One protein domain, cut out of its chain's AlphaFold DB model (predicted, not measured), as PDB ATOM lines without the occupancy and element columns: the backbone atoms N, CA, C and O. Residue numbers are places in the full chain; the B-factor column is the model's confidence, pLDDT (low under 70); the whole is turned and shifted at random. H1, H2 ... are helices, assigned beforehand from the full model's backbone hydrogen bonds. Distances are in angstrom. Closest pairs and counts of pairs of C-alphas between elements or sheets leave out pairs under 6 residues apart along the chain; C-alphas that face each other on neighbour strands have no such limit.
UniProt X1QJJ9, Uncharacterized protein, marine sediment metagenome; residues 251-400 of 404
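AT A GLANCE: This is residues 251 to 400 of the 404 residues of an uncharacterized protein of marine sediment metagenome (UniProt X1QJJ9). Two loose lobes are joined by the long helix H3 along one side and by H7 near the middle. In one lobe H6 crosses H4, with H5, H8 and H9 around them; the other holds H1, H2 and residues 251 to 266. The printed part has 150 residues with nine named helices, H1 to H9 in chain order, and no named strand, and is all helix. It is only just compact, close to loose, with a radius of gyration of the C-alphas of 17.5 A and spans of 50 by 36 by 26 A.

IN THESE COORDINATES: H4, residues 322 to 338, is longest at 24.3 A, from C-alpha 322 at (-11.502, -17.539, 7.852). H3 is residues 305 to 320, 22.1 A, and H6 residues 350 to 363, 19.4 A. H1 is residues 267 to 274, H2 288 to 297, H5 345 to 348, H7 367 to 374, H8 382 to 389 and H9 392 to 399, ending at C-alpha 399 (-27.752, -5.667, -8.327).

HOW THE PARTS SIT: The hub H4 touches H6 at a steep tilt of 57 degrees, opposite ways; their closest C-alphas, Thr 326 and Ala 357, are 5.1 A apart. H4 touches H5 with residues 333 to 338 alone, closest at C-alphas 334 and 347, 4.6 A. H4 and H8 only just touch, with 3 pairs of C-alphas within 8 A, closest at 333 and 385, 7.2 A. H8 and H9 are near each other. H3 and H4 meet only through their link. H7 touches H2, closest at C-alphas 372 and 290, 5.7 A. H1 touches no helix. Every O i to N i+4 pair is within hydrogen-bond range in H1, H2, H4, H6, H7, H8 and H9, and 11 of 12 in H3; H5 is too short for such a pair.

THE WHOLE: C-alphas 303 and 348, the two farthest apart, are 52.0 A apart. The printed part has no cut. The link from H1 to H2, 13 residues, is long. Residues 277 to 285 and 288 have pLDDT under 70.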
ATOM      1  N   ILE A 251       6.868 -21.743  -9.944       93.50
ATOM      2  CA  ILE A 251       8.142 -22.471  -9.884       93.50
ATOM      3  C   ILE A 251       9.209 -21.678 -10.639       93.50
ATOM      4  O   ILE A 251       9.124 -21.517 -11.854       93.50
ATOM      5  N   GLY A 252      10.185 -21.158  -9.895       91.12
ATOM      6  CA  GLY A 252      11.388 -20.504 -10.407       91.12
ATOM      7  C   GLY A 252      12.631 -21.250  -9.921       91.12
ATOM      8  O   GLY A 252      12.620 -22.473  -9.805       91.12
ATOM      9  N   ASN A 253      13.712 -20.533  -9.587       90.81
ATOM     10  CA  ASN A 253      14.853 -21.128  -8.859       90.81
ATOM     11  C   ASN A 253      14.474 -21.564  -7.440       90.81
ATOM     12  O   ASN A 253      15.198 -22.334  -6.818       90.81
ATOM     13  N   ARG A 254      13.339 -21.072  -6.953       93.38
ATOM     14  CA  ARG A 254      12.734 -21.409  -5.677       93.38
ATOM     15  C   ARG A 254      11.256 -21.709  -5.908       93.38
ATOM     16  O   ARG A 254      10.699 -21.433  -6.975       93.38
ATOM     17  N   PHE A 255      10.616 -22.280  -4.903       94.19
ATOM     18  CA  PHE A 255       9.176 -22.459  -4.885       94.19
ATOM     19  C   PHE A 255       8.511 -21.176  -4.383       94.19
ATOM     20  O   PHE A 255       8.823 -20.671  -3.303       94.19
ATOM     21  N   HIS A 256       7.555 -20.674  -5.155       94.56
ATOM     22  CA  HIS A 256       6.791 -19.466  -4.879       94.56
ATOM     23  C   HIS A 256       5.312 -19.806  -4.680       94.56
ATOM     24  O   HIS A 256       4.757 -20.656  -5.379       94.56
ATOM     25  N   ILE A 257       4.618 -19.076  -3.804       93.06
ATOM     26  CA  ILE A 257       3.168 -19.267  -3.623       93.06
ATOM     27  C   ILE A 257       2.368 -18.983  -4.903       93.06
ATOM     28  O   ILE A 257       1.365 -19.638  -5.155       93.06
ATOM     29  N   CYS A 258       2.790 -18.037  -5.747       92.50
ATOM     30  CA  CYS A 258       2.249 -17.880  -7.100       92.50
ATOM     31  C   CYS A 258       3.178 -17.037  -7.985       92.50
ATOM     32  O   CYS A 258       4.232 -16.569  -7.550       92.50
ATOM     33  N   HIS A 259       2.753 -16.783  -9.224       90.31
ATOM     34  CA  HIS A 259       3.504 -15.963 -10.173       90.31
ATOM     35  C   HIS A 259       3.751 -14.517  -9.703       90.31
ATOM     36  O   HIS A 259       4.755 -13.929 -10.086       90.31
ATOM     37  N   ARG A 260       2.887 -13.928  -8.856       88.19
ATOM     38  CA  ARG A 260       3.085 -12.548  -8.355       88.19
ATOM     39  C   ARG A 260       4.306 -12.406  -7.443       88.19
ATOM     40  O   ARG A 260       4.753 -11.290  -7.218       88.19
ATOM     41  N   SER A 261       4.829 -13.511  -6.911       90.50
ATOM     42  CA  SER A 261       6.062 -13.513  -6.115       90.50
ATOM     43  C   SER A 261       7.325 -13.804  -6.923       90.50
ATOM     44  O   SER A 261       8.402 -13.872  -6.332       90.50
ATOM     45  N   PHE A 262       7.225 -13.977  -8.243       90.69
ATOM     46  CA  PHE A 262       8.408 -14.130  -9.085       90.69
ATOM     47  C   PHE A 262       9.316 -12.908  -8.996       90.69
ATOM     48  O   PHE A 262       8.847 -11.773  -8.916       90.69
ATOM     49  N   TYR A 263      10.623 -13.170  -8.991       89.12
ATOM     50  CA  TYR A 263      11.703 -12.185  -8.881       89.12
ATOM     51  C   TYR A 263      11.767 -11.426  -7.552       89.12
ATOM     52  O   TYR A 263      12.739 -10.715  -7.307       89.12
ATOM     53  N   LEU A 264      10.789 -11.588  -6.655       89.81
ATOM     54  CA  LEU A 264      10.833 -10.941  -5.347       89.81
ATOM     55  C   LEU A 264      11.934 -11.515  -4.455       89.81
ATOM     56  O   LEU A 264      12.334 -10.841  -3.519       89.81
ATOM     57  N   ASP A 265      12.472 -12.696  -4.748       90.69
ATOM     58  CA  ASP A 265      13.658 -13.292  -4.123       90.69
ATOM     59  C   ASP A 265      14.994 -12.876  -4.759       90.69
ATOM     60  O   ASP A 265      16.045 -13.201  -4.219       90.69
ATOM     61  N   GLU A 266      14.973 -12.107  -5.848       91.25
ATOM     62  CA  GLU A 266      16.174 -11.614  -6.522       91.25
ATOM     63  C   GLU A 266      16.469 -10.167  -6.102       91.25
ATOM     64  O   GLU A 266      15.774  -9.227  -6.496       91.25
ATOM     65  N   SER A 267      17.514  -9.964  -5.294       89.81
ATOM     66  CA  SER A 267      17.895  -8.627  -4.812       89.81
ATOM     67  C   SER A 267      18.162  -7.650  -5.951       89.81
ATOM     68  O   SER A 267      17.681  -6.527  -5.885       89.81
ATOM     69  N   ARG A 268      18.800  -8.076  -7.054       90.75
ATOM     70  CA  ARG A 268      19.054  -7.189  -8.208       90.75
ATOM     71  C   ARG A 268      17.758  -6.649  -8.814       90.75
ATOM     72  O   ARG A 268      17.732  -5.514  -9.289       90.75
ATOM     73  N   TYR A 269      16.701  -7.461  -8.827       88.69
ATOM     74  CA  TYR A 269      15.382  -7.056  -9.302       88.69
ATOM     75  C   TYR A 269      14.724  -6.102  -8.308       88.69
ATOM     76  O   TYR A 269      14.324  -5.006  -8.691       88.69
ATOM     77  N   VAL A 270      14.660  -6.493  -7.033       87.69
ATOM     78  CA  VAL A 270      14.017  -5.689  -5.987       87.69
ATOM     79  C   VAL A 270      14.692  -4.327  -5.837       87.69
ATOM     80  O   VAL A 270      14.001  -3.314  -5.848       87.69
ATOM     81  N   ASP A 271      16.021  -4.273  -5.803       87.12
ATOM     82  CA  ASP A 271      16.776  -3.022  -5.700       87.12
ATOM     83  C   ASP A 271      16.548  -2.137  -6.928       87.12
ATOM     84  O   ASP A 271      16.293  -0.939  -6.796       87.12
ATOM     85  N   SER A 272      16.565  -2.726  -8.132       85.50
ATOM     86  CA  SER A 272      16.271  -2.002  -9.374       85.50
ATOM     87  C   SER A 272      14.869  -1.408  -9.373       85.50
ATOM     88  O   SER A 272      14.660  -0.362  -9.983       85.50
ATOM     89  N   VAL A 273      13.910  -2.098  -8.768       82.00
ATOM     90  CA  VAL A 273      12.525  -1.654  -8.686       82.00
ATOM     91  C   VAL A 273      12.376  -0.541  -7.646       82.00
ATOM     92  O   VAL A 273      11.825   0.509  -7.961       82.00
ATOM     93  N   LEU A 274      12.932  -0.715  -6.444       79.44
ATOM     94  CA  LEU A 274      12.886   0.293  -5.376       79.44
ATOM     95  C   LEU A 274      13.579   1.606  -5.781       79.44
ATOM     96  O   LEU A 274      13.181   2.683  -5.341       79.44
ATOM     97  N   GLN A 275      14.578   1.541  -6.666       82.69
ATOM     98  CA  GLN A 275      15.255   2.716  -7.226       82.69
ATOM     99  C   GLN A 275      14.414   3.505  -8.245       82.69
ATOM    100  O   GLN A 275      14.726   4.667  -8.503       82.69
ATOM    101  N   GLN A 276      13.354   2.923  -8.821       73.19
ATOM    102  CA  GLN A 276      12.459   3.632  -9.754       73.19
ATOM    103  C   GLN A 276      11.526   4.630  -9.041       73.19
ATOM    104  O   GLN A 276      10.892   5.458  -9.702       73.19
ATOM    105  N   GLY A 277      11.493   4.600  -7.702       61.94
ATOM    106  CA  GLY A 277      10.668   5.456  -6.854       61.94
ATOM    107  C   GLY A 277       9.172   5.127  -6.918       61.94
ATOM    108  O   GLY A 277       8.720   4.309  -7.716       61.94
ATOM    109  N   ASP A 278       8.379   5.835  -6.112       56.47
ATOM    110  CA  ASP A 278       6.936   5.581  -5.921       56.47
ATOM    111  C   ASP A 278       6.061   5.844  -7.162       56.47
ATOM    112  O   ASP A 278       4.841   5.683  -7.120       56.47
ATOM    113  N   LYS A 279       6.658   6.270  -8.283       53.31
ATOM    114  CA  LYS A 279       5.928   6.514  -9.535       53.31
ATOM    115  C   LYS A 279       5.448   5.222 -10.190       53.31
ATOM    116  O   LYS A 279       4.484   5.266 -10.948       53.31
ATOM    117  N   ASN A 280       6.107   4.093  -9.918       55.06
ATOM    118  CA  ASN A 280       5.664   2.791 -10.396       55.06
ATOM    119  C   ASN A 280       4.763   2.136  -9.336       55.06
ATOM    120  O   ASN A 280       5.223   1.625  -8.314       55.06
ATOM    121  N   TRP A 281       3.457   2.184  -9.577       53.59
ATOM    122  CA  TRP A 281       2.435   1.796  -8.608       53.59
ATOM    123  C   TRP A 281       2.457   0.302  -8.237       53.59
ATOM    124  O   TRP A 281       2.238  -0.045  -7.079       53.59
ATOM    125  N   ASP A 282       2.840  -0.579  -9.167       54.34
ATOM    126  CA  ASP A 282       3.036  -2.016  -8.892       54.34
ATOM    127  C   ASP A 282       4.124  -2.272  -7.835       54.34
ATOM    128  O   ASP A 282       4.245  -3.364  -7.277       54.34
ATOM    129  N   THR A 283       4.912  -1.237  -7.550       61.16
ATOM    130  CA  THR A 283       6.101  -1.268  -6.711       61.16
ATOM    131  C   THR A 283       5.978  -0.357  -5.489       61.16
ATOM    132  O   THR A 283       6.772  -0.480  -4.565       61.16
ATOM    133  N   SER A 284       4.930   0.477  -5.408       57.38
ATOM    134  CA  SER A 284       4.685   1.393  -4.276       57.38
ATOM    135  C   SER A 284       4.420   0.655  -2.955       57.38
ATOM    136  O   SER A 284       4.603   1.191  -1.862       57.38
ATOM    137  N   HIS A 285       4.014  -0.611  -3.055       62.38
ATOM    138  CA  HIS A 285       3.795  -1.509  -1.924       62.38
ATOM    139  C   HIS A 285       5.014  -2.374  -1.592       62.38
ATOM    140  O   HIS A 285       5.009  -3.085  -0.585       62.38
ATOM    141  N   LEU A 286       6.068  -2.318  -2.411       71.44
ATOM    142  CA  LEU A 286       7.327  -2.980  -2.114       71.44
ATOM    143  C   LEU A 286       8.017  -2.201  -1.001       71.44
ATOM    144  O   LEU A 286       8.663  -1.179  -1.206       71.44
ATOM    145  N   LYS A 287       7.864  -2.706   0.217       71.38
ATOM    146  CA  LYS A 287       8.661  -2.287   1.363       71.38
ATOM    147  C   LYS A 287       9.671  -3.388   1.611       71.38
ATOM    148  O   LYS A 287       9.278  -4.548   1.704       71.38
ATOM    149  N   ALA A 288      10.947  -3.032   1.761       69.94
ATOM    150  CA  ALA A 288      12.012  -4.008   2.016       69.94
ATOM    151  C   ALA A 288      11.603  -5.013   3.111       69.94
ATOM    152  O   ALA A 288      11.632  -6.215   2.885       69.94
ATOM    153  N   GLY A 289      11.025  -4.525   4.218       81.44
ATOM    154  CA  GLY A 289      10.534  -5.387   5.296       81.44
ATOM    155  C   GLY A 289       9.425  -6.381   4.907       81.44
ATOM    156  O   GLY A 289       9.462  -7.520   5.365       81.44
ATOM    157  N   THR A 290       8.445  -6.014   4.069       86.31
ATOM    158  CA  THR A 290       7.388  -6.962   3.646       86.31
ATOM    159  C   THR A 290       7.916  -7.976   2.637       86.31
ATOM    160  O   THR A 290       7.543  -9.148   2.692       86.31
ATOM    161  N   ILE A 291       8.835  -7.559   1.764       87.62
ATOM    162  CA  ILE A 291       9.537  -8.452   0.838       87.62
ATOM    163  C   ILE A 291      10.408  -9.444   1.611       87.62
ATOM    164  O   ILE A 291      10.388 -10.631   1.303       87.62
ATOM    165  N   ASP A 292      11.121  -8.998   2.644       88.75
ATOM    166  CA  ASP A 292      11.963  -9.864   3.468       88.75
ATOM    167  C   ASP A 292      11.132 -10.916   4.216       88.75
ATOM    168  O   ASP A 292      11.512 -12.088   4.266       88.75
ATOM    169  N   LEU A 293       9.954 -10.541   4.728       90.25
ATOM    170  CA  LEU A 293       8.998 -11.498   5.296       90.25
ATOM    171  C   LEU A 293       8.516 -12.507   4.246       90.25
ATOM    172  O   LEU A 293       8.482 -13.710   4.522       90.25
ATOM    173  N   LEU A 294       8.185 -12.043   3.039       91.56
ATOM    174  CA  LEU A 294       7.783 -12.914   1.937       91.56
ATOM    175  C   LEU A 294       8.904 -13.902   1.571       91.56
ATOM    176  O   LEU A 294       8.662 -15.107   1.528       91.56
ATOM    177  N   ARG A 295      10.133 -13.413   1.375       92.25
ATOM    178  CA  ARG A 295      11.331 -14.217   1.077       92.25
ATOM    179  C   ARG A 295      11.609 -15.266   2.139       92.25
ATOM    180  O   ARG A 295      12.006 -16.373   1.808       92.25
ATOM    181  N   LYS A 296      11.429 -14.903   3.409       91.00
ATOM    182  CA  LYS A 296      11.731 -15.776   4.541       91.00
ATOM    183  C   LYS A 296      10.688 -16.871   4.732       91.00
ATOM    184  O   LYS A 296      11.045 -17.991   5.080       91.00
ATOM    185  N   TYR A 297       9.406 -16.549   4.566       91.31
ATOM    186  CA  TYR A 297       8.323 -17.443   4.987       91.31
ATOM    187  C   TYR A 297       7.517 -18.051   3.835       91.31
ATOM    188  O   TYR A 297       6.863 -19.074   4.051       91.31
ATOM    189  N   TYR A 298       7.567 -17.474   2.634       93.31
ATOM    190  CA  TYR A 298       6.675 -17.817   1.518       93.31
ATOM    191  C   TYR A 298       7.390 -18.088   0.188       93.31
ATOM    192  O   TYR A 298       6.735 -18.471  -0.780       93.31
ATOM    193  N   ILE A 299       8.711 -17.916   0.138       94.25
ATOM    194  CA  ILE A 299       9.553 -18.366  -0.970       94.25
ATOM    195  C   ILE A 299      10.548 -19.363  -0.387       94.25
ATOM    196  O   ILE A 299      11.350 -19.001   0.470       94.25
ATOM    197  N   VAL A 300      10.454 -20.623  -0.799       93.25
ATOM    198  CA  VAL A 300      11.202 -21.722  -0.172       93.25
ATOM    199  C   VAL A 300      12.104 -22.418  -1.176       93.25
ATOM    200  O   VAL A 300      11.791 -22.481  -2.365       93.25
ATOM    201  N   ASP A 301      13.233 -22.935  -0.703       91.00
ATOM    202  CA  ASP A 301      14.138 -23.703  -1.551       91.00
ATOM    203  C   ASP A 301      13.490 -25.015  -1.989       91.00
ATOM    204  O   ASP A 301      12.812 -25.693  -1.215       91.00
ATOM    205  N   MET A 302      13.710 -25.365  -3.254       84.25
ATOM    206  CA  MET A 302      13.358 -26.688  -3.760       84.25
ATOM    207  C   MET A 302      14.321 -27.716  -3.139       84.25
ATOM    208  O   MET A 302      15.453 -27.382  -2.785       84.25
ATOM    209  N   GLY A 303      13.847 -28.937  -2.914       78.62
ATOM    210  CA  GLY A 303      14.611 -30.017  -2.282       78.62
ATOM    211  C   GLY A 303      14.576 -30.045  -0.753       78.62
ATOM    212  O   GLY A 303      15.127 -30.965  -0.149       78.62
ATOM    213  N   GLN A 304      13.930 -29.073  -0.101       85.12
ATOM    214  CA  GLN A 304      13.720 -29.073   1.350       85.12
ATOM    215  C   GLN A 304      12.269 -29.427   1.691       85.12
ATOM    216  O   GLN A 304      11.431 -28.549   1.907       85.12
ATOM    217  N   ASP A 305      11.980 -30.727   1.788       87.31
ATOM    218  CA  ASP A 305      10.630 -31.246   2.058       87.31
ATOM    219  C   ASP A 305       9.970 -30.590   3.278       87.31
ATOM    220  O   ASP A 305       8.794 -30.233   3.232       87.31
ATOM    221  N   ALA A 306      10.733 -30.353   4.349       91.94
ATOM    222  CA  ALA A 306      10.224 -29.706   5.557       91.94
ATOM    223  C   ALA A 306       9.704 -28.278   5.298       91.94
ATOM    224  O   ALA A 306       8.642 -27.910   5.807       91.94
ATOM    225  N   GLU A 307      10.402 -27.486   4.480       91.62
ATOM    226  CA  GLU A 307       9.992 -26.120   4.140       91.62
ATOM    227  C   GLU A 307       8.791 -26.103   3.191       91.62
ATOM    228  O   GLU A 307       7.865 -25.310   3.380       91.62
ATOM    229  N   LEU A 308       8.743 -27.024   2.224       89.88
ATOM    230  CA  LEU A 308       7.575 -27.202   1.355       89.88
ATOM    231  C   LEU A 308       6.340 -27.633   2.158       89.88
ATOM    232  O   LEU A 308       5.251 -27.083   1.968       89.88
ATOM    233  N   THR A 309       6.490 -28.575   3.093       91.38
ATOM    234  CA  THR A 309       5.415 -28.989   4.005       91.38
ATOM    235  C   THR A 309       4.967 -27.833   4.893       91.38
ATOM    236  O   THR A 309       3.761 -27.608   5.023       91.38
ATOM    237  N   ARG A 310       5.901 -27.053   5.456       93.38
ATOM    238  CA  ARG A 310       5.582 -25.851   6.238       93.38
ATOM    239  C   ARG A 310       4.789 -24.850   5.403       93.38
ATOM    240  O   ARG A 310       3.769 -24.349   5.874       93.38
ATOM    241  N   LEU A 311       5.226 -24.564   4.178       92.44
ATOM    242  CA  LEU A 311       4.547 -23.619   3.298       92.44
ATOM    243  C   LEU A 311       3.124 -24.084   2.976       92.44
ATOM    244  O   LEU A 311       2.183 -23.316   3.158       92.44
ATOM    245  N   ARG A 312       2.947 -25.352   2.585       90.12
ATOM    246  CA  ARG A 312       1.620 -25.941   2.333       90.12
ATOM    247  C   ARG A 312       0.725 -25.875   3.568       90.12
ATOM    248  O   ARG A 312      -0.447 -25.537   3.448       90.12
ATOM    249  N   TYR A 313       1.267 -26.133   4.758       92.00
ATOM    250  CA  TYR A 313       0.530 -25.992   6.016       92.00
ATOM    251  C   TYR A 313       0.081 -24.543   6.261       92.00
ATOM    252  O   TYR A 313      -1.083 -24.294   6.569       92.00
ATOM    253  N   VAL A 314       0.970 -23.565   6.062       92.06
ATOM    254  CA  VAL A 314       0.641 -22.135   6.198       92.06
ATOM    255  C   VAL A 314      -0.415 -21.704   5.176       92.06
ATOM    256  O   VAL A 314      -1.362 -21.003   5.532       92.06
ATOM    257  N   MET A 315      -0.301 -22.143   3.923       91.56
ATOM    258  CA  MET A 315      -1.283 -21.816   2.885       91.56
ATOM    259  C   MET A 315      -2.609 -22.541   3.102       91.56
ATOM    260  O   MET A 315      -3.665 -21.965   2.866       91.56
ATOM    261  N   ARG A 316      -2.603 -23.737   3.695       89.25
ATOM    262  CA  ARG A 316      -3.836 -24.373   4.162       89.25
ATOM    263  C   ARG A 316      -4.521 -23.550   5.255       89.25
ATOM    264  O   ARG A 316      -5.732 -23.334   5.197       89.25
ATOM    265  N   ASN A 317      -3.745 -23.012   6.197       89.94
ATOM    266  CA  ASN A 317      -4.266 -22.144   7.251       89.94
ATOM    267  C   ASN A 317      -4.908 -20.864   6.695       89.94
ATOM    268  O   ASN A 317      -5.893 -20.392   7.261       89.94
ATOM    269  N   TYR A 318      -4.424 -20.319   5.572       91.31
ATOM    270  CA  TYR A 318      -5.089 -19.199   4.888       91.31
ATOM    271  C   TYR A 318      -6.574 -19.482   4.624       91.31
ATOM    272  O   TYR A 318      -7.413 -18.615   4.852       91.31
ATOM    273  N   HIS A 319      -6.896 -20.710   4.215       89.25
ATOM    274  CA  HIS A 319      -8.266 -21.151   3.954       89.25
ATOM    275  C   HIS A 319      -9.036 -21.481   5.239       89.25
ATOM    276  O   HIS A 319     -10.233 -21.198   5.353       89.25
ATOM    277  N   ASP A 320      -8.366 -22.089   6.219       87.94
ATOM    278  CA  ASP A 320      -9.029 -22.633   7.406       87.94
ATOM    279  C   ASP A 320      -9.330 -21.561   8.473       87.94
ATOM    280  O   ASP A 320     -10.377 -21.632   9.130       87.94
ATOM    281  N   PHE A 321      -8.502 -20.512   8.583       89.12
ATOM    282  CA  PHE A 321      -8.615 -19.430   9.579       89.12
ATOM    283  C   PHE A 321      -9.546 -18.276   9.162       89.12
ATOM    284  O   PHE A 321      -9.417 -17.143   9.623       89.12
ATOM    285  N   TRP A 322     -10.555 -18.548   8.340       86.44
ATOM    286  CA  TRP A 322     -11.502 -17.539   7.852       86.44
ATOM    287  C   TRP A 322     -12.207 -16.721   8.950       86.44
ATOM    288  O   TRP A 322     -12.470 -15.544   8.743       86.44
ATOM    289  N   ARG A 323     -12.478 -17.289  10.140       90.00
ATOM    290  CA  ARG A 323     -13.094 -16.537  11.255       90.00
ATOM    291  C   ARG A 323     -12.219 -15.370  11.703       90.00
ATOM    292  O   ARG A 323     -12.758 -14.319  12.034       90.00
ATOM    293  N   LEU A 324     -10.895 -15.545  11.680       93.38
ATOM    294  CA  LEU A 324      -9.945 -14.467  11.942       93.38
ATOM    295  C   LEU A 324     -10.071 -13.386  10.866       93.38
ATOM    296  O   LEU A 324     -10.190 -12.214  11.198       93.38
ATOM    297  N   GLN A 325     -10.112 -13.780   9.592       93.88
ATOM    298  CA  GLN A 325     -10.212 -12.848   8.464       93.88
ATOM    299  C   GLN A 325     -11.541 -12.073   8.478       93.88
ATOM    300  O   GLN A 325     -11.566 -10.855   8.313       93.88
ATOM    301  N   THR A 326     -12.659 -12.758   8.726       93.88
ATOM    302  CA  THR A 326     -13.987 -12.146   8.852       93.88
ATOM    303  C   THR A 326     -14.065 -11.236  10.073       93.88
ATOM    304  O   THR A 326     -14.569 -10.120   9.961       93.88
ATOM    305  N   GLY A 327     -13.545 -11.682  11.222       96.12
ATOM    306  CA  GLY A 327     -13.481 -10.885  12.447       96.12
ATOM    307  C   GLY A 327     -12.664  -9.611  12.251       96.12
ATOM    308  O   GLY A 327     -13.159  -8.528  12.542       96.12
ATOM    309  N   TYR A 328     -11.474  -9.732  11.659       97.25
ATOM    310  CA  TYR A 328     -10.619  -8.598  11.312       97.25
ATOM    311  C   TYR A 328     -11.337  -7.597  10.403       97.25
ATOM    312  O   TYR A 328     -11.406  -6.420  10.744       97.25
ATOM    313  N   VAL A 329     -11.914  -8.045   9.279       97.62
ATOM    314  CA  VAL A 329     -12.605  -7.132   8.354       97.62
ATOM    315  C   VAL A 329     -13.779  -6.447   9.049       97.62
ATOM    316  O   VAL A 329     -13.938  -5.240   8.908       97.62
ATOM    317  N   ARG A 330     -14.580  -7.174   9.835       97.50
ATOM    318  CA  ARG A 330     -15.710  -6.582  10.561       97.50
ATOM    319  C   ARG A 330     -15.249  -5.517  11.557       97.50
ATOM    320  O   ARG A 330     -15.792  -4.416  11.536       97.50
ATOM    321  N   SER A 331     -14.249  -5.820  12.384       97.12
ATOM    322  CA  SER A 331     -13.676  -4.851  13.325       97.12
ATOM    323  C   SER A 331     -13.123  -3.635  12.590       97.12
ATOM    324  O   SER A 331     -13.409  -2.507  12.971       97.12
ATOM    325  N   MET A 332     -12.410  -3.843  11.483       97.75
ATOM    326  CA  MET A 332     -11.839  -2.732  10.732       97.75
ATOM    327  C   MET A 332     -12.886  -1.865  10.056       97.75
ATOM    328  O   MET A 332     -12.729  -0.652  10.025       97.75
ATOM    329  N   MET A 333     -13.976  -2.448   9.565       98.19
ATOM    330  CA  MET A 333     -15.087  -1.670   9.025       98.19
ATOM    331  C   MET A 333     -15.761  -0.804  10.089       98.19
ATOM    332  O   MET A 333     -16.130   0.324   9.783       98.19
ATOM    333  N   MET A 334     -15.879  -1.288  11.330       97.88
ATOM    334  CA  MET A 334     -16.387  -0.478  12.442       97.88
ATOM    335  C   MET A 334     -15.448   0.694  12.751       97.88
ATOM    336  O   MET A 334     -15.900   1.834  12.792       97.88
ATOM    337  N   GLU A 335     -14.145   0.439  12.893       98.00
ATOM    338  CA  GLU A 335     -13.149   1.490  13.153       98.00
ATOM    339  C   GLU A 335     -13.100   2.531  12.027       98.00
ATOM    340  O   GLU A 335     -13.133   3.736  12.268       98.00
ATOM    341  N   LEU A 336     -13.078   2.076  10.770       98.00
ATOM    342  CA  LEU A 336     -13.083   2.964   9.610       98.00
ATOM    343  C   LEU A 336     -14.376   3.786   9.532       98.00
ATOM    344  O   LEU A 336     -14.325   4.931   9.088       98.00
ATOM    345  N   ALA A 337     -15.523   3.230   9.934       98.00
ATOM    346  CA  ALA A 337     -16.798   3.944   9.946       98.00
ATOM    347  C   ALA A 337     -16.792   5.052  11.005       98.00
ATOM    348  O   ALA A 337     -17.141   6.192  10.702       98.00
ATOM    349  N   LEU A 338     -16.308   4.745  12.213       97.69
ATOM    350  CA  LEU A 338     -16.138   5.724  13.292       97.69
ATOM    351  C   LEU A 338     -15.135   6.826  12.921       97.69
ATOM    352  O   LEU A 338     -15.325   7.983  13.287       97.69
ATOM    353  N   ALA A 339     -14.102   6.488  12.146       97.69
ATOM    354  CA  ALA A 339     -13.128   7.439  11.615       97.69
ATOM    355  C   ALA A 339     -13.611   8.211  10.367       97.69
ATOM    356  O   ALA A 339     -12.848   8.999   9.808       97.69
ATOM    357  N   GLY A 340     -14.837   7.970   9.883       97.25
ATOM    358  CA  GLY A 340     -15.387   8.621   8.688       97.25
ATOM    359  C   GLY A 340     -14.716   8.214   7.367       97.25
ATOM    360  O   GLY A 340     -14.827   8.929   6.371       97.25
ATOM    361  N   GLN A 341     -14.004   7.084   7.340       97.31
ATOM    362  CA  GLN A 341     -13.315   6.571   6.150       97.31
ATOM    363  C   GLN A 341     -14.152   5.585   5.324       97.31
ATOM    364  O   GLN A 341     -13.829   5.340   4.158       97.31
ATOM    365  N   VAL A 342     -15.204   5.014   5.904       97.94
ATOM    366  CA  VAL A 342     -16.227   4.216   5.209       97.94
ATOM    367  C   VAL A 342     -17.615   4.638   5.684       97.94
ATOM    368  O   VAL A 342     -17.745   5.443   6.604       97.94
ATOM    369  N   ASP A 343     -18.660   4.107   5.052       97.06
ATOM    370  CA  ASP A 343     -20.044   4.436   5.387       97.06
ATOM    371  C   ASP A 343     -20.371   4.128   6.866       97.06
ATOM    372  O   ASP A 343     -20.127   3.023   7.352       97.06
ATOM    373  N   HIS A 344     -20.958   5.096   7.578       97.00
ATOM    374  CA  HIS A 344     -21.312   4.969   9.001       97.00
ATOM    375  C   HIS A 344     -22.204   3.753   9.308       97.00
ATOM    376  O   HIS A 344     -22.154   3.208  10.405       97.00
ATOM    377  N   ARG A 345     -22.975   3.247   8.337       96.38
ATOM    378  CA  ARG A 345     -23.842   2.074   8.535       96.38
ATOM    379  C   ARG A 345     -23.083   0.827   8.990       96.38
ATOM    380  O   ARG A 345     -23.687  -0.061   9.585       96.38
ATOM    381  N   TYR A 346     -21.776   0.739   8.739       96.94
ATOM    382  CA  TYR A 346     -20.958  -0.383   9.207       96.94
ATOM    383  C   TYR A 346     -20.721  -0.396  10.726       96.94
ATOM    384  O   TYR A 346     -20.460  -1.474  11.261       96.94
ATOM    385  N   SER A 347     -20.843   0.737  11.435       95.38
ATOM    386  CA  SER A 347     -20.782   0.757  12.908       95.38
ATOM    387  C   SER A 347     -22.107   0.371  13.568       95.38
ATOM    388  O   SER A 347     -22.111  -0.082  14.708       95.38
ATOM    389  N   GLU A 348     -23.225   0.514  12.856       93.75
ATOM    390  CA  GLU A 348     -24.576   0.290  13.393       93.75
ATOM    391  C   GLU A 348     -25.167  -1.062  12.973       93.75
ATOM    392  O   GLU A 348     -25.943  -1.669  13.710       93.75
ATOM    393  N   ASN A 349     -24.790  -1.568  11.795       94.31
ATOM    394  CA  ASN A 349     -25.353  -2.780  11.217       94.31
ATOM    395  C   ASN A 349     -24.316  -3.915  11.159       94.31
ATOM    396  O   ASN A 349     -23.559  -4.071  10.194       94.31
ATOM    397  N   GLY A 350     -24.319  -4.756  12.197       92.44
ATOM    398  CA  GLY A 350     -23.425  -5.912  12.294       92.44
ATOM    399  C   GLY A 350     -23.638  -6.974  11.205       92.44
ATOM    400  O   GLY A 350     -22.680  -7.655  10.825       92.44
ATOM    401  N   GLU A 351     -24.856  -7.108  10.672       94.62
ATOM    402  CA  GLU A 351     -25.161  -8.044   9.580       94.62
ATOM    403  C   GLU A 351     -24.543  -7.573   8.263       94.62
ATOM    404  O   GLU A 351     -23.860  -8.348   7.593       94.62
ATOM    405  N   LEU A 352     -24.694  -6.285   7.935       95.38
ATOM    406  CA  LEU A 352     -24.051  -5.660   6.779       95.38
ATOM    407  C   LEU A 352     -22.526  -5.808   6.856       95.38
ATOM    408  O   LEU A 352     -21.897  -6.192   5.869       95.38
ATOM    409  N   GLY A 353     -21.938  -5.555   8.031       96.31
ATOM    410  CA  GLY A 353     -20.508  -5.760   8.264       96.31
ATOM    411  C   GLY A 353     -20.074  -7.213   8.060       96.31
ATOM    412  O   GLY A 353     -19.034  -7.468   7.455       96.31
ATOM    413  N   THR A 354     -20.889  -8.176   8.494       95.06
ATOM    414  CA  THR A 354     -20.610  -9.608   8.310       95.06
ATOM    415  C   THR A 354     -20.700 -10.016   6.840       95.06
ATOM    416  O   THR A 354     -19.794 -10.672   6.329       95.06
ATOM    417  N   LEU A 355     -21.746  -9.591   6.129       95.12
ATOM    418  CA  LEU A 355     -21.928  -9.899   4.709       95.12
ATOM    419  C   LEU A 355     -20.820  -9.274   3.851       95.12
ATOM    420  O   LEU A 355     -20.284  -9.925   2.954       95.12
ATOM    421  N   PHE A 356     -20.418  -8.043   4.170       97.25
ATOM    422  CA  PHE A 356     -19.269  -7.390   3.549       97.25
ATOM    423  C   PHE A 356     -17.970  -8.152   3.808       97.25
ATOM    424  O   PHE A 356     -17.207  -8.406   2.878       97.25
ATOM    425  N   ALA A 357     -17.732  -8.571   5.052       96.38
ATOM    426  CA  ALA A 357     -16.550  -9.346   5.399       96.38
ATOM    427  C   ALA A 357     -16.495 -10.686   4.647       96.38
ATOM    428  O   ALA A 357     -15.417 -11.088   4.205       96.38
ATOM    429  N   LEU A 358     -17.632 -11.357   4.444       94.44
ATOM    430  CA  LEU A 358     -17.710 -12.557   3.607       94.44
ATOM    431  C   LEU A 358     -17.391 -12.243   2.142       94.44
ATOM    432  O   LEU A 358     -16.569 -12.929   1.539       94.44
ATOM    433  N   PHE A 359     -17.976 -11.185   1.577       95.31
ATOM    434  CA  PHE A 359     -17.687 -10.762   0.207       95.31
ATOM    435  C   PHE A 359     -16.209 -10.434  -0.003       95.31
ATOM    436  O   PHE A 359     -15.609 -10.917  -0.956       95.31
ATOM    437  N   VAL A 360     -15.587  -9.668   0.890       95.00
ATOM    438  CA  VAL A 360     -14.172  -9.297   0.765       95.00
ATOM    439  C   VAL A 360     -13.274 -10.534   0.837       95.00
ATOM    440  O   VAL A 360     -12.403 -10.715  -0.010       95.00
ATOM    441  N   ASN A 361     -13.512 -11.426   1.799       92.62
ATOM    442  CA  ASN A 361     -12.661 -12.602   2.004       92.62
ATOM    443  C   ASN A 361     -12.861 -13.717   0.969       92.62
ATOM    444  O   ASN A 361     -12.067 -14.656   0.932       92.62
ATOM    445  N   THR A 362     -13.883 -13.608   0.121       89.88
ATOM    446  CA  THR A 362     -14.158 -14.563  -0.963       89.88
ATOM    447  C   THR A 362     -13.928 -13.925  -2.335       89.88
ATOM    448  O   THR A 362     -13.101 -14.364  -3.126       89.88
ATOM    449  N   GLY A 363     -14.578 -12.797  -2.598       87.88
ATOM    450  CA  GLY A 363     -14.460 -12.040  -3.832       87.88
ATOM    451  C   GLY A 363     -13.120 -11.327  -4.008       87.88
ATOM    452  O   GLY A 363     -12.729 -11.108  -5.147       87.88
ATOM    453  N   LEU A 364     -12.391 -10.969  -2.948       90.38
ATOM    454  CA  LEU A 364     -11.125 -10.210  -3.034       90.38
ATOM    455  C   LEU A 364      -9.949 -10.950  -2.370       90.38
ATOM    456  O   LEU A 364      -8.954 -10.349  -1.977       90.38
ATOM    457  N   SER A 365     -10.070 -12.269  -2.247       88.94
ATOM    458  CA  SER A 365      -9.162 -13.131  -1.494       88.94
ATOM    459  C   SER A 365      -7.823 -13.343  -2.214       88.94
ATOM    460  O   SER A 365      -7.726 -14.230  -3.058       88.94
ATOM    461  N   CYS A 366      -6.779 -12.566  -1.904       91.88
ATOM    462  CA  CYS A 366      -5.429 -12.778  -2.441       91.88
ATOM    463  C   CYS A 366      -4.364 -12.743  -1.325       91.88
ATOM    464  O   CYS A 366      -4.090 -11.672  -0.783       91.88
ATOM    465  N   PRO A 367      -3.698 -13.873  -1.003       92.25
ATOM    466  CA  PRO A 367      -2.735 -13.916   0.100       92.25
ATOM    467  C   PRO A 367      -1.460 -13.104  -0.180       92.25
ATOM    468  O   PRO A 367      -0.924 -12.494   0.741       92.25
ATOM    469  N   ILE A 368      -0.996 -13.043  -1.438       90.44
ATOM    470  CA  ILE A 368       0.133 -12.179  -1.841       90.44
ATOM    471  C   ILE A 368      -0.205 -10.713  -1.592       90.44
ATOM    472  O   ILE A 368       0.605  -9.984  -1.033       90.44
ATOM    473  N   GLU A 369      -1.393 -10.285  -2.020       88.75
ATOM    474  CA  GLU A 369      -1.828  -8.896  -1.879       88.75
ATOM    475  C   GLU A 369      -1.857  -8.495  -0.404       88.75
ATOM    476  O   GLU A 369      -1.302  -7.464  -0.025       88.75
ATOM    477  N   ASN A 370      -2.432  -9.357   0.436       91.06
ATOM    478  CA  ASN A 370      -2.476  -9.173   1.879       91.06
ATOM    479  C   ASN A 370      -1.058  -9.092   2.470       91.06
ATOM    480  O   ASN A 370      -0.758  -8.152   3.206       91.06
ATOM    481  N   MET A 371      -0.159 -10.010   2.094       90.88
ATOM    482  CA  MET A 371       1.228 -10.030   2.572       90.88
ATOM    483  C   MET A 371       1.996  -8.759   2.199       90.88
ATOM    484  O   MET A 371       2.603  -8.136   3.067       90.88
ATOM    485  N   LEU A 372       1.946  -8.343   0.931       87.06
ATOM    486  CA  LEU A 372       2.691  -7.175   0.455       87.06
ATOM    487  C   LEU A 372       2.219  -5.875   1.122       87.06
ATOM    488  O   LEU A 372       3.033  -5.000   1.403       87.06
ATOM    489  N   ASN A 373       0.924  -5.768   1.428       86.06
ATOM    490  CA  ASN A 373       0.338  -4.560   2.011       86.06
ATOM    491  C   ASN A 373       0.357  -4.521   3.542       86.06
ATOM    492  O   ASN A 373       0.449  -3.441   4.122       86.06
ATOM    493  N   THR A 374       0.212  -5.672   4.200       88.69
ATOM    494  CA  THR A 374      -0.042  -5.745   5.650       88.69
ATOM    495  C   THR A 374       0.998  -6.561   6.415       88.69
ATOM    496  O   THR A 374       0.986  -6.558   7.643       88.69
ATOM    497  N   GLY A 375       1.887  -7.278   5.720       89.44
ATOM    498  CA  GLY A 375       2.811  -8.235   6.334       89.44
ATOM    499  C   GLY A 375       2.142  -9.531   6.812       89.44
ATOM    500  O   GLY A 375       2.783 -10.337   7.480       89.44
ATOM    501  N   SER A 376       0.863  -9.751   6.492       92.19
ATOM    502  CA  SER A 376       0.118 -10.953   6.871       92.19
ATOM    503  C   SER A 376      -0.758 -11.432   5.725       92.19
ATOM    504  O   SER A 376      -1.469 -10.648   5.111       92.19
ATOM    505  N   ILE A 377      -0.781 -12.742   5.471       93.00
ATOM    506  CA  ILE A 377      -1.687 -13.326   4.471       93.00
ATOM    507  C   ILE A 377      -3.157 -13.224   4.898       93.00
ATOM    508  O   ILE A 377      -4.037 -13.304   4.052       93.00
ATOM    509  N   HIS A 378      -3.450 -13.039   6.188       94.06
ATOM    510  CA  HIS A 378      -4.819 -13.066   6.715       94.06
ATOM    511  C   HIS A 378      -5.498 -11.695   6.775       94.06
ATOM    512  O   HIS A 378      -6.707 -11.641   6.991       94.06
ATOM    513  N   LEU A 379      -4.751 -10.599   6.621       94.31
ATOM    514  CA  LEU A 379      -5.281  -9.254   6.821       94.31
ATOM    515  C   LEU A 379      -5.520  -8.570   5.477       94.31
ATOM    516  O   LEU A 379      -4.589  -8.308   4.718       94.31
ATOM    517  N   THR A 380      -6.780  -8.259   5.192       93.88
ATOM    518  CA  THR A 380      -7.143  -7.488   4.002       93.88
ATOM    519  C   THR A 380      -6.595  -6.052   4.089       93.88
ATOM    520  O   THR A 380      -6.756  -5.402   5.130       93.88
ATOM    521  N   PRO A 381      -6.017  -5.512   3.000       92.69
ATOM    522  CA  PRO A 381      -5.595  -4.118   2.917       92.69
ATOM    523  C   PRO A 381      -6.741  -3.130   3.164       92.69
ATOM    524  O   PRO A 381      -7.823  -3.255   2.586       92.69
ATOM    525  N   LEU A 382      -6.479  -2.084   3.955       93.75
ATOM    526  CA  LEU A 382      -7.463  -1.030   4.246       93.75
ATOM    527  C   LEU A 382      -7.906  -0.257   2.997       93.75
ATOM    528  O   LEU A 382      -9.006   0.284   2.966       93.75
ATOM    529  N   SER A 383      -7.069  -0.185   1.959       92.38
ATOM    530  CA  SER A 383      -7.448   0.414   0.676       92.38
ATOM    531  C   SER A 383      -8.621  -0.317   0.027       92.38
ATOM    532  O   SER A 383      -9.594   0.320  -0.360       92.38
ATOM    533  N   LEU A 384      -8.602  -1.651  -0.015       93.81
ATOM    534  CA  LEU A 384      -9.726  -2.431  -0.538       93.81
ATOM    535  C   LEU A 384     -10.983  -2.258   0.322       93.81
ATOM    536  O   LEU A 384     -12.084  -2.162  -0.217       93.81
ATOM    537  N   LEU A 385     -10.834  -2.149   1.647       96.69
ATOM    538  CA  LEU A 385     -11.970  -1.868   2.530       96.69
ATOM    539  C   LEU A 385     -12.594  -0.498   2.223       96.69
ATOM    540  O   LEU A 385     -13.810  -0.403   2.085       96.69
ATOM    541  N   ARG A 386     -11.772   0.543   2.030       96.62
ATOM    542  CA  ARG A 386     -12.229   1.888   1.633       96.62
ATOM    543  C   ARG A 386     -12.897   1.894   0.259       96.62
ATOM    544  O   ARG A 386     -13.950   2.513   0.109       96.62
ATOM    545  N   MET A 387     -12.339   1.152  -0.697       95.94
ATOM    546  CA  MET A 387     -12.852   1.059  -2.064       95.94
ATOM    547  C   MET A 387     -14.281   0.506  -2.118       95.94
ATOM    548  O   MET A 387     -15.132   1.034  -2.824       95.94
ATOM    549  N   PHE A 388     -14.577  -0.545  -1.349       97.19
ATOM    550  CA  PHE A 388     -15.905  -1.172  -1.367       97.19
ATOM    551  C   PHE A 388     -16.844  -0.657  -0.267       97.19
ATOM    552  O   PHE A 388     -18.063  -0.750  -0.411       97.19
ATOM    553  N   GLY A 389     -16.297  -0.113   0.822       97.38
ATOM    554  CA  GLY A 389     -17.028   0.317   2.015       97.38
ATOM    555  C   GLY A 389     -17.734   1.671   1.906       97.38
ATOM    556  O   GLY A 389     -18.495   2.032   2.797       97.38
ATOM    557  N   ASN A 390     -17.515   2.431   0.833       96.81
ATOM    558  CA  ASN A 390     -18.129   3.749   0.621       96.81
ATOM    559  C   ASN A 390     -19.309   3.699  -0.366       96.81
ATOM    560  O   ASN A 390     -19.422   4.521  -1.269       96.81
ATOM    561  N   GLY A 391     -20.192   2.707  -0.212       96.38
ATOM    562  CA  GLY A 391     -21.399   2.549  -1.033       96.38
ATOM    563  C   GLY A 391     -21.284   1.491  -2.133       96.38
ATOM    564  O   GLY A 391     -22.302   0.947  -2.558       96.38
ATOM    565  N   ALA A 392     -20.070   1.150  -2.575       97.31
ATOM    566  CA  ALA A 392     -19.861   0.214  -3.680       97.31
ATOM    567  C   ALA A 392     -20.448  -1.172  -3.380       97.31
ATOM    568  O   ALA A 392     -21.145  -1.744  -4.216       97.31
ATOM    569  N   PHE A 393     -20.248  -1.689  -2.167       97.38
ATOM    570  CA  PHE A 393     -20.835  -2.966  -1.776       97.38
ATOM    571  C   PHE A 393     -22.368  -2.946  -1.771       97.38
ATOM    572  O   PHE A 393     -23.003  -3.903  -2.206       97.38
ATOM    573  N   GLN A 394     -22.977  -1.848  -1.331       95.94
ATOM    574  CA  GLN A 394     -24.429  -1.684  -1.332       95.94
ATOM    575  C   GLN A 394     -24.978  -1.676  -2.762       95.94
ATOM    576  O   GLN A 394     -26.008  -2.294  -3.028       95.94
ATOM    577  N   GLU A 395     -24.275  -1.045  -3.706       96.50
ATOM    578  CA  GLU A 395     -24.666  -1.079  -5.118       96.50
ATOM    579  C   GLU A 395     -24.571  -2.498  -5.709       96.50
ATOM    580  O   GLU A 395     -25.438  -2.866  -6.508       96.50
ATOM    581  N   LEU A 396     -23.601  -3.317  -5.271       95.75
ATOM    582  CA  LEU A 396     -23.546  -4.745  -5.613       95.75
ATOM    583  C   LEU A 396     -24.729  -5.521  -5.019       95.75
ATOM    584  O   LEU A 396     -25.352  -6.301  -5.733       95.75
ATOM    585  N   LEU A 397     -25.083  -5.283  -3.750       94.69
ATOM    586  CA  LEU A 397     -26.243  -5.917  -3.106       94.69
ATOM    587  C   LEU A 397     -27.552  -5.608  -3.837       94.69
ATOM    588  O   LEU A 397     -28.377  -6.493  -4.042       94.69
ATOM    589  N   HIS A 398     -27.726  -4.365  -4.279       92.62
ATOM    590  CA  HIS A 398     -28.885  -3.947  -5.066       92.62
ATOM    591  C   HIS A 398     -28.943  -4.579  -6.465       92.62
ATOM    592  O   HIS A 398     -30.015  -4.608  -7.066       92.62
ATOM    593  N   ALA A 399     -27.811  -5.033  -7.011       87.69
ATOM    594  CA  ALA A 399     -27.752  -5.667  -8.327       87.69
ATOM    595  C   ALA A 399     -28.137  -7.157  -8.297       87.69
ATOM    596  O   ALA A 399     -28.362  -7.746  -9.352       87.69
ATOM    597  N   ILE A 400     -28.226  -7.766  -7.112       85.94
ATOM    598  CA  ILE A 400     -28.592  -9.174  -6.968       85.94
ATOM    599  C   ILE A 400     -30.105  -9.317  -7.151       85.94
ATOM    600  O   ILE A 400     -30.870  -8.659  -6.435       85.94
TER     601      ILE A 400